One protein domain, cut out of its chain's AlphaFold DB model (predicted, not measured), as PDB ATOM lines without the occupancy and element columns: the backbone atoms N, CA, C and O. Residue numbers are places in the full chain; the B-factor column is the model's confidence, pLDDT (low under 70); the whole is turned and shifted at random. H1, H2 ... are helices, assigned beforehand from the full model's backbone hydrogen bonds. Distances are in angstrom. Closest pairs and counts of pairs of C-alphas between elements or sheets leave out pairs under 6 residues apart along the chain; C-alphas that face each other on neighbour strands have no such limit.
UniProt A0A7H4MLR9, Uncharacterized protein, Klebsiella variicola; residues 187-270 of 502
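What this domain is: This is residues 187 to 270 of the 502 residues of an uncharacterized protein of Klebsiella variicola (UniProt A0A7H4MLR9). Long H3 makes the longest axis, with H1 beside it, H2 across one end and H4 and H5, a V, at the other. This all-helix printed part has 84 residues, with named helices H1 to H5. It is only just compact, close to loose; the radius of gyration of the C-alphas is 14.1 A, the spans 38 by 25 by 24 A.

How they stand to each other: H1, residues 187 to 199, touches H3, residues 216 to 236, opposite ways, closest at C-alphas 194 and 227, 5.5 A. H2, residues 207 to 213, is close to H3 but not clearly touching. H4, residues 240 to 251, touches H3 only at the corner. H5, residues 255 to 269, touches H4. H1, H4 and H5 have every O i to N i+4 pair within hydrogen-bond range, H3 16 of 17, H2 1 of 3, beside 3 of 4 at i+3.

Where its parts are: H3 is 28.2 A long; C-alpha 187 is at (23.215, 9.771, -26.726), C-alpha 269 at (7.236, -1.685, -30.227).

The domain as a whole: The printed part has no cut, no long link and no pLDDT under 70.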
ATOM      1  N   ASN A 187      22.731  10.974 -27.393       87.88
ATOM      2  CA  ASN A 187      23.215   9.771 -26.726       87.88
ATOM      3  C   ASN A 187      23.678  10.099 -25.298       87.88
ATOM      4  O   ASN A 187      23.237   9.475 -24.327       87.88
ATOM      5  N   LYS A 188      24.483  11.154 -25.131       90.31
ATOM      6  CA  LYS A 188      24.908  11.646 -23.813       90.31
ATOM      7  C   LYS A 188      23.714  12.045 -22.947       90.31
ATOM      8  O   LYS A 188      23.703  11.766 -21.743       90.31
ATOM      9  N   LEU A 189      22.704  12.673 -23.541       91.19
ATOM     10  CA  LEU A 189      21.485  13.096 -22.858       91.19
ATOM     11  C   LEU A 189      20.690  11.899 -22.310       91.19
ATOM     12  O   LEU A 189      20.310  11.914 -21.136       91.19
ATOM     13  N   ILE A 190      20.463  10.860 -23.120       91.44
ATOM     14  CA  ILE A 190      19.803   9.615 -22.685       91.44
ATOM     15  C   ILE A 190      20.637   8.904 -21.629       91.44
ATOM     16  O   ILE A 190      20.116   8.573 -20.564       91.44
ATOM     17  N   SER A 191      21.938   8.768 -21.872       92.00
ATOM     18  CA  SER A 191      22.873   8.125 -20.950       92.00
ATOM     19  C   SER A 191      22.846   8.771 -19.568       92.00
ATOM     20  O   SER A 191      22.717   8.080 -18.559       92.00
ATOM     21  N   THR A 192      22.887  10.103 -19.511       93.31
ATOM     22  CA  THR A 192      22.856  10.858 -18.251       93.31
ATOM     23  C   THR A 192      21.530  10.670 -17.515       93.31
ATOM     24  O   THR A 192      21.516  10.553 -16.292       93.31
ATOM     25  N   ARG A 193      20.404  10.614 -18.237       92.44
ATOM     26  CA  ARG A 193      19.082  10.424 -17.621       92.44
ATOM     27  C   ARG A 193      18.869   9.014 -17.099       92.44
ATOM     28  O   ARG A 193      18.371   8.867 -15.989       92.44
ATOM     29  N   ILE A 194      19.264   8.002 -17.866       94.62
ATOM     30  CA  ILE A 194      19.227   6.608 -17.414       94.62
ATOM     31  C   ILE A 194      20.109   6.466 -16.176       94.62
ATOM     32  O   ILE A 194      19.639   5.975 -15.156       94.62
ATOM     33  N   LYS A 195      21.341   6.990 -16.219       94.38
ATOM     34  CA  LYS A 195      22.252   6.996 -15.069       94.38
ATOM     35  C   LYS A 195      21.615   7.647 -13.839       94.38
ATOM     36  O   LYS A 195      21.608   7.047 -12.773       94.38
ATOM     37  N   TYR A 196      21.006   8.822 -14.000       94.62
ATOM     38  CA  TYR A 196      20.312   9.510 -12.911       94.62
ATOM     39  C   TYR A 196      19.198   8.657 -12.288       94.62
ATOM     40  O   TYR A 196      19.103   8.573 -11.067       94.62
ATOM     41  N   ILE A 197      18.374   7.997 -13.108       94.31
ATOM     42  CA  ILE A 197      17.297   7.123 -12.615       94.31
ATOM     43  C   ILE A 197      17.871   5.909 -11.870       94.31
ATOM     44  O   ILE A 197      17.322   5.501 -10.853       94.31
ATOM     45  N   LYS A 198      18.976   5.333 -12.350       92.06
ATOM     46  CA  LYS A 198      19.563   4.128 -11.748       92.06
ATOM     47  C   LYS A 198      20.347   4.420 -10.466       92.06
ATOM     48  O   LYS A 198      20.353   3.579  -9.575       92.06
ATOM     49  N   GLU A 199      20.998   5.577 -10.372       93.38
ATOM     50  CA  GLU A 199      21.942   5.881  -9.286       93.38
ATOM     51  C   GLU A 199      21.409   6.900  -8.272       93.38
ATOM     52  O   GLU A 199      21.752   6.822  -7.099       93.38
ATOM     53  N   CYS A 200      20.572   7.853  -8.692       91.75
ATOM     54  CA  CYS A 200      20.225   9.023  -7.871       91.75
ATOM     55  C   CYS A 200      18.735   9.118  -7.515       91.75
ATOM     56  O   CYS A 200      18.332  10.039  -6.807       91.75
ATOM     57  N   LEU A 201      17.892   8.207  -8.009       88.69
ATOM     58  CA  LEU A 201      16.435   8.347  -7.909       88.69
ATOM     59  C   LEU A 201      15.917   8.336  -6.465       88.69
ATOM     60  O   LEU A 201      14.948   9.031  -6.175       88.69
ATOM     61  N   ASN A 202      16.570   7.593  -5.566       85.50
ATOM     62  CA  ASN A 202      16.202   7.508  -4.146       85.50
ATOM     63  C   ASN A 202      16.572   8.763  -3.338       85.50
ATOM     64  O   ASN A 202      16.078   8.940  -2.227       85.50
ATOM     65  N   GLU A 203      17.401   9.642  -3.901       87.62
ATOM     66  CA  GLU A 203      17.854  10.895  -3.285       87.62
ATOM     67  C   GLU A 203      17.237  12.128  -3.970       87.62
ATOM     68  O   GLU A 203      17.599  13.270  -3.683       87.62
ATOM     69  N   ASP A 204      16.288  11.924  -4.891       89.06
ATOM     70  CA  ASP A 204      15.659  13.011  -5.634       89.06
ATOM     71  C   ASP A 204      14.819  13.899  -4.701       89.06
ATOM     72  O   ASP A 204      13.912  13.447  -3.996       89.06
ATOM     73  N   PHE A 205      15.079  15.208  -4.735       87.75
ATOM     74  CA  PHE A 205      14.360  16.201  -3.933       87.75
ATOM     75  C   PHE A 205      12.835  16.166  -4.150       87.75
ATOM     76  O   PHE A 205      12.072  16.552  -3.261       87.75
ATOM     77  N   ARG A 206      12.375  15.667  -5.306       89.06
ATOM     78  CA  ARG A 206      10.958  15.556  -5.692       89.06
ATOM     79  C   ARG A 206      10.244  14.355  -5.080       89.06
ATOM     80  O   ARG A 206       9.022  14.275  -5.192       89.06
ATOM     81  N   ILE A 207      10.942  13.448  -4.391       88.69
ATOM     82  CA  ILE A 207      10.322  12.283  -3.729       88.69
ATOM     83  C   ILE A 207       9.181  12.705  -2.802       88.69
ATOM     84  O   ILE A 207       8.143  12.040  -2.752       88.69
ATOM     85  N   ARG A 208       9.349  13.824  -2.084       88.75
ATOM     86  CA  ARG A 208       8.313  14.369  -1.194       88.75
ATOM     87  C   ARG A 208       7.029  14.710  -1.950       88.75
ATOM     88  O   ARG A 208       5.943  14.441  -1.439       88.75
ATOM     89  N   ASP A 209       7.145  15.248  -3.159       91.00
ATOM     90  CA  ASP A 209       6.002  15.598  -4.003       91.00
ATOM     91  C   ASP A 209       5.386  14.361  -4.660       91.00
ATOM     92  O   ASP A 209       4.163  14.235  -4.729       91.00
ATOM     93  N   TRP A 210       6.212  13.410  -5.103       92.19
ATOM     94  CA  TRP A 210       5.737  12.164  -5.708       92.19
ATOM     95  C   TRP A 210       4.977  11.289  -4.723       92.19
ATOM     96  O   TRP A 210       3.952  10.722  -5.096       92.19
ATOM     97  N   ARG A 211       5.405  11.246  -3.457       90.38
ATOM     98  CA  ARG A 211       4.707  10.511  -2.392       90.38
ATOM     99  C   ARG A 211       3.264  10.990  -2.187       90.38
ATOM    100  O   ARG A 211       2.432  10.204  -1.761       90.38
ATOM    101  N   LYS A 212       2.962  12.257  -2.502       93.25
ATOM    102  CA  LYS A 212       1.600  12.814  -2.417       93.25
ATOM    103  C   LYS A 212       0.714  12.422  -3.602       93.25
ATOM    104  O   LYS A 212      -0.503  12.474  -3.481       93.25
ATOM    105  N   LYS A 213       1.311  12.099  -4.753       93.62
ATOM    106  CA  LYS A 213       0.596  11.883  -6.023       93.62
ATOM    107  C   LYS A 213       0.494  10.414  -6.423       93.62
ATOM    108  O   LYS A 213      -0.432  10.048  -7.135       93.62
ATOM    109  N   TYR A 214       1.451   9.593  -6.004       93.31
ATOM    110  CA  TYR A 214       1.611   8.224  -6.483       93.31
ATOM    111  C   TYR A 214       1.933   7.269  -5.337       93.31
ATOM    112  O   TYR A 214       2.518   7.657  -4.323       93.31
ATOM    113  N   GLN A 215       1.647   5.983  -5.547       94.69
ATOM    114  CA  GLN A 215       2.221   4.926  -4.725       94.69
ATOM    115  C   GLN A 215       3.730   4.860  -4.997       94.69
ATOM    116  O   GLN A 215       4.166   4.327  -6.014       94.69
ATOM    117  N   LEU A 216       4.521   5.456  -4.098       91.06
ATOM    118  CA  LEU A 216       5.926   5.784  -4.358       91.06
ATOM    119  C   LEU A 216       6.745   4.576  -4.834       91.06
ATOM    120  O   LEU A 216       7.431   4.688  -5.840       91.06
ATOM    121  N   GLN A 217       6.651   3.425  -4.164       91.88
ATOM    122  CA  GLN A 217       7.455   2.250  -4.524       91.88
ATOM    123  C   GLN A 217       7.122   1.702  -5.919       91.88
ATOM    124  O   GLN A 217       8.032   1.433  -6.699       91.88
ATOM    125  N   ASP A 218       5.837   1.615  -6.274       94.94
ATOM    126  CA  ASP A 218       5.410   1.209  -7.620       94.94
ATOM    127  C   ASP A 218       5.866   2.225  -8.681       94.94
ATOM    128  O   ASP A 218       6.397   1.859  -9.729       94.94
ATOM    129  N   PHE A 219       5.755   3.522  -8.383       93.94
ATOM    130  CA  PHE A 219       6.201   4.588  -9.279       93.94
ATOM    131  C   PHE A 219       7.721   4.558  -9.530       93.94
ATOM    132  O   PHE A 219       8.159   4.633 -10.681       93.94
ATOM    133  N   LEU A 220       8.529   4.401  -8.475       93.69
ATOM    134  CA  LEU A 220       9.986   4.252  -8.573       93.69
ATOM    135  C   LEU A 220      10.377   2.954  -9.298       93.69
ATOM    136  O   LEU A 220      11.302   2.959 -10.116       93.69
ATOM    137  N   GLY A 221       9.653   1.860  -9.041       94.81
ATOM    138  CA  GLY A 221       9.826   0.580  -9.728       94.81
ATOM    139  C   GLY A 221       9.582   0.700 -11.231       94.81
ATOM    140  O   GLY A 221      10.428   0.296 -12.028       94.81
ATOM    141  N   LYS A 222       8.488   1.358 -11.634       94.38
ATOM    142  CA  LYS A 222       8.176   1.643 -13.043       94.38
ATOM    143  C   LYS A 222       9.236   2.520 -13.707       94.38
ATOM    144  O   LYS A 222       9.634   2.230 -14.831       94.38
ATOM    145  N   MET A 223       9.731   3.560 -13.031       94.19
ATOM    146  CA  MET A 223      10.810   4.397 -13.577       94.19
ATOM    147  C   MET A 223      12.090   3.600 -13.832       94.19
ATOM    148  O   MET A 223      12.674   3.728 -14.907       94.19
ATOM    149  N   ASN A 224      12.494   2.748 -12.888       95.44
ATOM    150  CA  ASN A 224      13.647   1.866 -13.069       95.44
ATOM    151  C   ASN A 224      13.437   0.881 -14.219       95.44
ATOM    152  O   ASN A 224      14.305   0.756 -15.080       95.44
ATOM    153  N   PHE A 225      12.268   0.245 -14.269       95.19
ATOM    154  CA  PHE A 225      11.911  -0.684 -15.332       95.19
ATOM    155  C   PHE A 225      12.005  -0.032 -16.719       95.19
ATOM    156  O   PHE A 225      12.688  -0.549 -17.601       95.19
ATOM    157  N   TYR A 226      11.387   1.136 -16.919       93.88
ATOM    158  CA  TYR A 226      11.449   1.823 -18.211       93.88
ATOM    159  C   TYR A 226      12.846   2.371 -18.526       93.88
ATOM    160  O   TYR A 226      13.236   2.384 -19.693       93.88
ATOM    161  N   ALA A 227      13.634   2.768 -17.523       94.88
ATOM    162  CA  ALA A 227      15.037   3.119 -17.737       94.88
ATOM    163  C   ALA A 227      15.853   1.916 -18.240       94.88
ATOM    164  O   ALA A 227      16.667   2.084 -19.145       94.88
ATOM    165  N   ASP A 228      15.598   0.710 -17.726       94.69
ATOM    166  CA  ASP A 228      16.241  -0.518 -18.205       94.69
ATOM    167  C   ASP A 228      15.787  -0.901 -19.617       94.69
ATOM    168  O   ASP A 228      16.617  -1.290 -20.438       94.69
ATOM    169  N   VAL A 229      14.502  -0.721 -19.941       93.94
ATOM    170  CA  VAL A 229      13.990  -0.911 -21.310       93.94
ATOM    171  C   VAL A 229      14.690   0.036 -22.286       93.94
ATOM    172  O   VAL A 229      15.167  -0.402 -23.334       93.94
ATOM    173  N   LEU A 230      14.799   1.324 -21.953       93.75
ATOM    174  CA  LEU A 230      15.496   2.294 -22.801       93.75
ATOM    175  C   LEU A 230      16.991   1.983 -22.900       93.75
ATOM    176  O   LEU A 230      17.547   2.034 -23.993       93.75
ATOM    177  N   ARG A 231      17.637   1.598 -21.794       94.38
ATOM    178  CA  ARG A 231      19.049   1.190 -21.774       94.38
ATOM    179  C   ARG A 231      19.301  -0.011 -22.680       94.38
ATOM    180  O   ARG A 231      20.224   0.017 -23.493       94.38
ATOM    181  N   LYS A 232      18.468  -1.049 -22.576       93.88
ATOM    182  CA  LYS A 232      18.540  -2.247 -23.422       93.88
ATOM    183  C   LYS A 232      18.477  -1.874 -24.904       93.88
ATOM    184  O   LYS A 232      19.312  -2.329 -25.673       93.88
ATOM    185  N   ASN A 233      17.518  -1.031 -25.283       93.75
ATOM    186  CA  ASN A 233      17.238  -0.730 -26.689       93.75
ATOM    187  C   ASN A 233      18.154   0.331 -27.307       93.75
ATOM    188  O   ASN A 233      18.469   0.231 -28.488       93.75
ATOM    189  N   LEU A 234      18.582   1.328 -26.530       93.00
ATOM    190  CA  LEU A 234      19.328   2.487 -27.030       93.00
ATOM    191  C   LEU A 234      20.817   2.476 -26.662       93.00
ATOM    192  O   LEU A 234      21.547   3.321 -27.158       93.00
ATOM    193  N   GLN A 235      21.283   1.575 -25.789       91.44
ATOM    194  CA  GLN A 235      22.691   1.557 -25.354       91.44
ATOM    195  C   GLN A 235      23.355   0.177 -25.394       91.44
ATOM    196  O   GLN A 235      24.574   0.109 -25.496       91.44
ATOM    197  N   LEU A 236      22.590  -0.913 -25.258       90.81
ATOM    198  CA  LEU A 236      23.148  -2.269 -25.139       90.81
ATOM    199  C   LEU A 236      22.857  -3.173 -26.341       90.81
ATOM    200  O   LEU A 236      23.500  -4.207 -26.485       90.81
ATOM    201  N   SER A 237      21.880  -2.830 -27.180       90.06
ATOM    202  CA  SER A 237      21.546  -3.617 -28.365       90.06
ATOM    203  C   SER A 237      22.596  -3.434 -29.466       90.06
ATOM    204  O   SER A 237      23.203  -2.368 -29.602       90.06
ATOM    205  N   ASN A 238      22.758  -4.457 -30.309       88.44
ATOM    206  CA  ASN A 238      23.652  -4.406 -31.472       88.44
ATOM    207  C   ASN A 238      23.242  -3.322 -32.484       88.44
ATOM    208  O   ASN A 238      24.077  -2.825 -33.230       88.44
ATOM    209  N   GLU A 239      21.963  -2.935 -32.490       91.19
ATOM    210  CA  GLU A 239      21.406  -1.912 -33.382       91.19
ATOM    211  C   GLU A 239      21.162  -0.565 -32.680       91.19
ATOM    212  O   GLU A 239      20.526   0.326 -33.238       91.19
ATOM    213  N   SER A 240      21.696  -0.382 -31.469       91.19
ATOM    214  CA  SER A 240      21.531   0.846 -30.679       91.19
ATOM    215  C   SER A 240      22.013   2.098 -31.412       91.19
ATOM    216  O   SER A 240      21.303   3.104 -31.436       91.19
ATOM    217  N   MET A 241      23.191   2.036 -32.041       91.25
ATOM    218  CA  MET A 241      23.782   3.179 -32.739       91.25
ATOM    219  C   MET A 241      22.967   3.584 -33.984       91.25
ATOM    220  O   MET A 241      22.550   4.742 -34.029       91.25
ATOM    221  N   PRO A 242      22.625   2.675 -34.927       92.88
ATOM    222  CA  PRO A 242      21.730   3.017 -36.037       92.88
ATOM    223  C   PRO A 242      20.364   3.553 -35.585       92.88
ATOM    224  O   PRO A 242      19.853   4.515 -36.151       92.88
ATOM    225  N   ILE A 243      19.768   2.970 -34.538       94.88
ATOM    226  CA  ILE A 243      18.480   3.439 -34.004       94.88
ATOM    227  C   ILE A 243      18.600   4.871 -33.469       94.88
ATOM    228  O   ILE A 243      17.750   5.715 -33.760       94.88
ATOM    229  N   LEU A 244      19.649   5.165 -32.698       93.50
ATOM    230  CA  LEU A 244      19.902   6.512 -32.189       93.50
ATOM    231  C   LEU A 244      20.174   7.511 -33.318       93.50
ATOM    232  O   LEU A 244      19.702   8.646 -33.240       93.50
ATOM    233  N   GLU A 245      20.890   7.109 -34.364       92.38
ATOM    234  CA  GLU A 245      21.159   7.944 -35.536       92.38
ATOM    235  C   GLU A 245      19.867   8.301 -36.284       92.38
ATOM    236  O   GLU A 245      19.627   9.475 -36.570       92.38
ATOM    237  N   ILE A 246      18.971   7.335 -36.503       94.62
ATOM    238  CA  ILE A 246      17.660   7.589 -37.119       94.62
ATOM    239  C   ILE A 246      16.830   8.530 -36.241       94.62
ATOM    240  O   ILE A 246      16.341   9.558 -36.714       94.62
ATOM    241  N   LEU A 247      16.692   8.223 -34.947       94.50
ATOM    242  CA  LEU A 247      15.888   9.033 -34.027       94.50
ATOM    243  C   LEU A 247      16.425  10.462 -33.907       94.50
ATOM    244  O   LEU A 247      15.644  11.416 -33.906       94.50
ATOM    245  N   SER A 248      17.744  10.630 -33.821       92.06
ATOM    246  CA  SER A 248      18.383  11.948 -33.762       92.06
ATOM    247  C   SER A 248      18.217  12.731 -35.063       92.06
ATOM    248  O   SER A 248      17.895  13.922 -35.010       92.06
ATOM    249  N   SER A 249      18.344  12.062 -36.210       92.19
ATOM    250  CA  SER A 249      18.169  12.661 -37.535       92.19
ATOM    251  C   SER A 249      16.743  13.162 -37.750       92.19
ATOM    252  O   SER A 249      16.549  14.312 -38.138       92.19
ATOM    253  N   VAL A 250      15.738  12.354 -37.403       91.44
ATOM    254  CA  VAL A 250      14.317  12.748 -37.458       91.44
ATOM    255  C   VAL A 250      14.007  13.876 -36.463       91.44
ATOM    256  O   VAL A 250      13.174  14.748 -36.720       91.44
ATOM    257  N   SER A 251      14.692  13.893 -35.318       88.62
ATOM    258  CA  SER A 251      14.482  14.916 -34.289       88.62
ATOM    259  C   SER A 251      15.029  16.285 -34.658       88.62
ATOM    260  O   SER A 251      14.507  17.276 -34.150       88.62
ATOM    261  N   TRP A 252      16.062  16.339 -35.501       82.25
ATOM    262  CA  TRP A 252      16.723  17.556 -35.975       82.25
ATOM    263  C   TRP A 252      17.058  18.547 -34.846       82.25
ATOM    264  O   TRP A 252      16.461  19.611 -34.715       82.25
ATOM    265  N   HIS A 253      17.970  18.147 -33.954       77.94
ATOM    266  CA  HIS A 253      18.408  18.906 -32.764       77.94
ATOM    267  C   HIS A 253      17.309  19.268 -31.738       77.94
ATOM    268  O   HIS A 253      17.623  19.777 -30.659       77.94
ATOM    269  N   ASN A 254      16.038  18.947 -31.996       82.44
ATOM    270  CA  ASN A 254      14.934  19.222 -31.088       82.44
ATOM    271  C   ASN A 254      14.788  18.109 -30.040       82.44
ATOM    272  O   ASN A 254      14.225  17.042 -30.283       82.44
ATOM    273  N   ILE A 255      15.256  18.395 -28.824       87.06
ATOM    274  CA  ILE A 255      15.192  17.486 -27.669       87.06
ATOM    275  C   ILE A 255      13.762  17.080 -27.314       87.06
ATOM    276  O   ILE A 255      13.524  15.943 -26.905       87.06
ATOM    277  N   ARG A 256      12.798  17.997 -27.444       85.50
ATOM    278  CA  ARG A 256      11.397  17.686 -27.151       85.50
ATOM    279  C   ARG A 256      10.871  16.672 -28.156       85.50
ATOM    280  O   ARG A 256      10.286  15.682 -27.731       85.50
ATOM    281  N   ASN A 257      11.120  16.907 -29.442       86.44
ATOM    282  CA  ASN A 257      10.738  15.985 -30.505       86.44
ATOM    283  C   ASN A 257      11.390  14.613 -30.291       86.44
ATOM    284  O   ASN A 257      10.695  13.608 -30.270       86.44
ATOM    285  N   PHE A 258      12.686  14.578 -29.979       91.94
ATOM    286  CA  PHE A 258      13.413  13.338 -29.693       91.94
ATOM    287  C   PHE A 258      12.767  12.486 -28.594       91.94
ATOM    288  O   PHE A 258      12.597  11.279 -28.761       91.94
ATOM    289  N   TYR A 259      12.326  13.098 -27.491       91.81
ATOM    290  CA  TYR A 259      11.597  12.356 -26.458       91.81
ATOM    291  C   TYR A 259      10.218  11.878 -26.904       91.81
ATOM    292  O   TYR A 259       9.811  10.787 -26.503       91.81
ATOM    293  N   GLN A 260       9.503  12.665 -27.711       90.88
ATOM    294  CA  GLN A 260       8.222  12.225 -28.265       90.88
ATOM    295  C   GLN A 260       8.410  11.051 -29.228       90.88
ATOM    296  O   GLN A 260       7.655  10.090 -29.135       90.88
ATOM    297  N   LEU A 261       9.458  11.058 -30.055       92.38
ATOM    298  CA  LEU A 261       9.788   9.936 -30.935       92.38
ATOM    299  C   LEU A 261      10.127   8.671 -30.149       92.38
ATOM    300  O   LEU A 261       9.599   7.610 -30.457       92.38
ATOM    301  N   ILE A 262      10.951   8.767 -29.098       94.00
ATOM    302  CA  ILE A 262      11.244   7.612 -28.231       94.00
ATOM    303  C   ILE A 262       9.958   7.069 -27.608       94.00
ATOM    304  O   ILE A 262       9.759   5.857 -27.565       94.00
ATOM    305  N   LYS A 263       9.080   7.955 -27.127       92.81
ATOM    306  CA  LYS A 263       7.789   7.565 -26.559       92.81
ATOM    307  C   LYS A 263       6.907   6.875 -27.603       92.81
ATOM    308  O   LYS A 263       6.325   5.843 -27.286       92.81
ATOM    309  N   HIS A 264       6.826   7.420 -28.815       91.62
ATOM    310  CA  HIS A 264       6.070   6.860 -29.938       91.62
ATOM    311  C   HIS A 264       6.578   5.468 -30.316       91.62
ATOM    312  O   HIS A 264       5.813   4.507 -30.310       91.62
ATOM    313  N   VAL A 265       7.889   5.331 -30.530       93.56
ATOM    314  CA  VAL A 265       8.533   4.044 -30.828       93.56
ATOM    315  C   VAL A 265       8.298   3.040 -29.708       93.56
ATOM    316  O   VAL A 265       7.936   1.898 -29.972       93.56
ATOM    317  N   HIS A 266       8.428   3.455 -28.450       92.81
ATOM    318  CA  HIS A 266       8.160   2.571 -27.324       92.81
ATOM    319  C   HIS A 266       6.693   2.144 -27.234       92.81
ATOM    320  O   HIS A 266       6.422   0.989 -26.923       92.81
ATOM    321  N   TYR A 267       5.754   3.049 -27.512       90.88
ATOM    322  CA  TYR A 267       4.329   2.733 -27.512       90.88
ATOM    323  C   TYR A 267       3.985   1.677 -28.570       90.88
ATOM    324  O   TYR A 267       3.216   0.763 -28.289       90.88
ATOM    325  N   GLN A 268       4.602   1.765 -29.751       89.75
ATOM    326  CA  GLN A 268       4.371   0.824 -30.847       89.75
ATOM    327  C   GLN A 268       5.130  -0.498 -30.663       89.75
ATOM    328  O   GLN A 268       4.562  -1.567 -30.857       89.75
ATOM    329  N   LEU A 269       6.406  -0.471 -30.286       91.38
ATOM    330  CA  LEU A 269       7.236  -1.685 -30.227       91.38
ATOM    331  C   LEU A 269       7.203  -2.378 -28.858       91.38
ATOM    332  O   LEU A 269       7.535  -3.555 -28.726       91.38
ATOM    333  N   GLY A 270       6.791  -1.663 -27.814       89.69
ATOM    334  CA  GLY A 270       6.744  -2.176 -26.453       89.69
ATOM    335  C   GLY A 270       8.130  -2.422 -25.848       89.69
ATOM    336  O   GLY A 270       9.109  -1.718 -26.123       89.69
TER     337      GLY A 270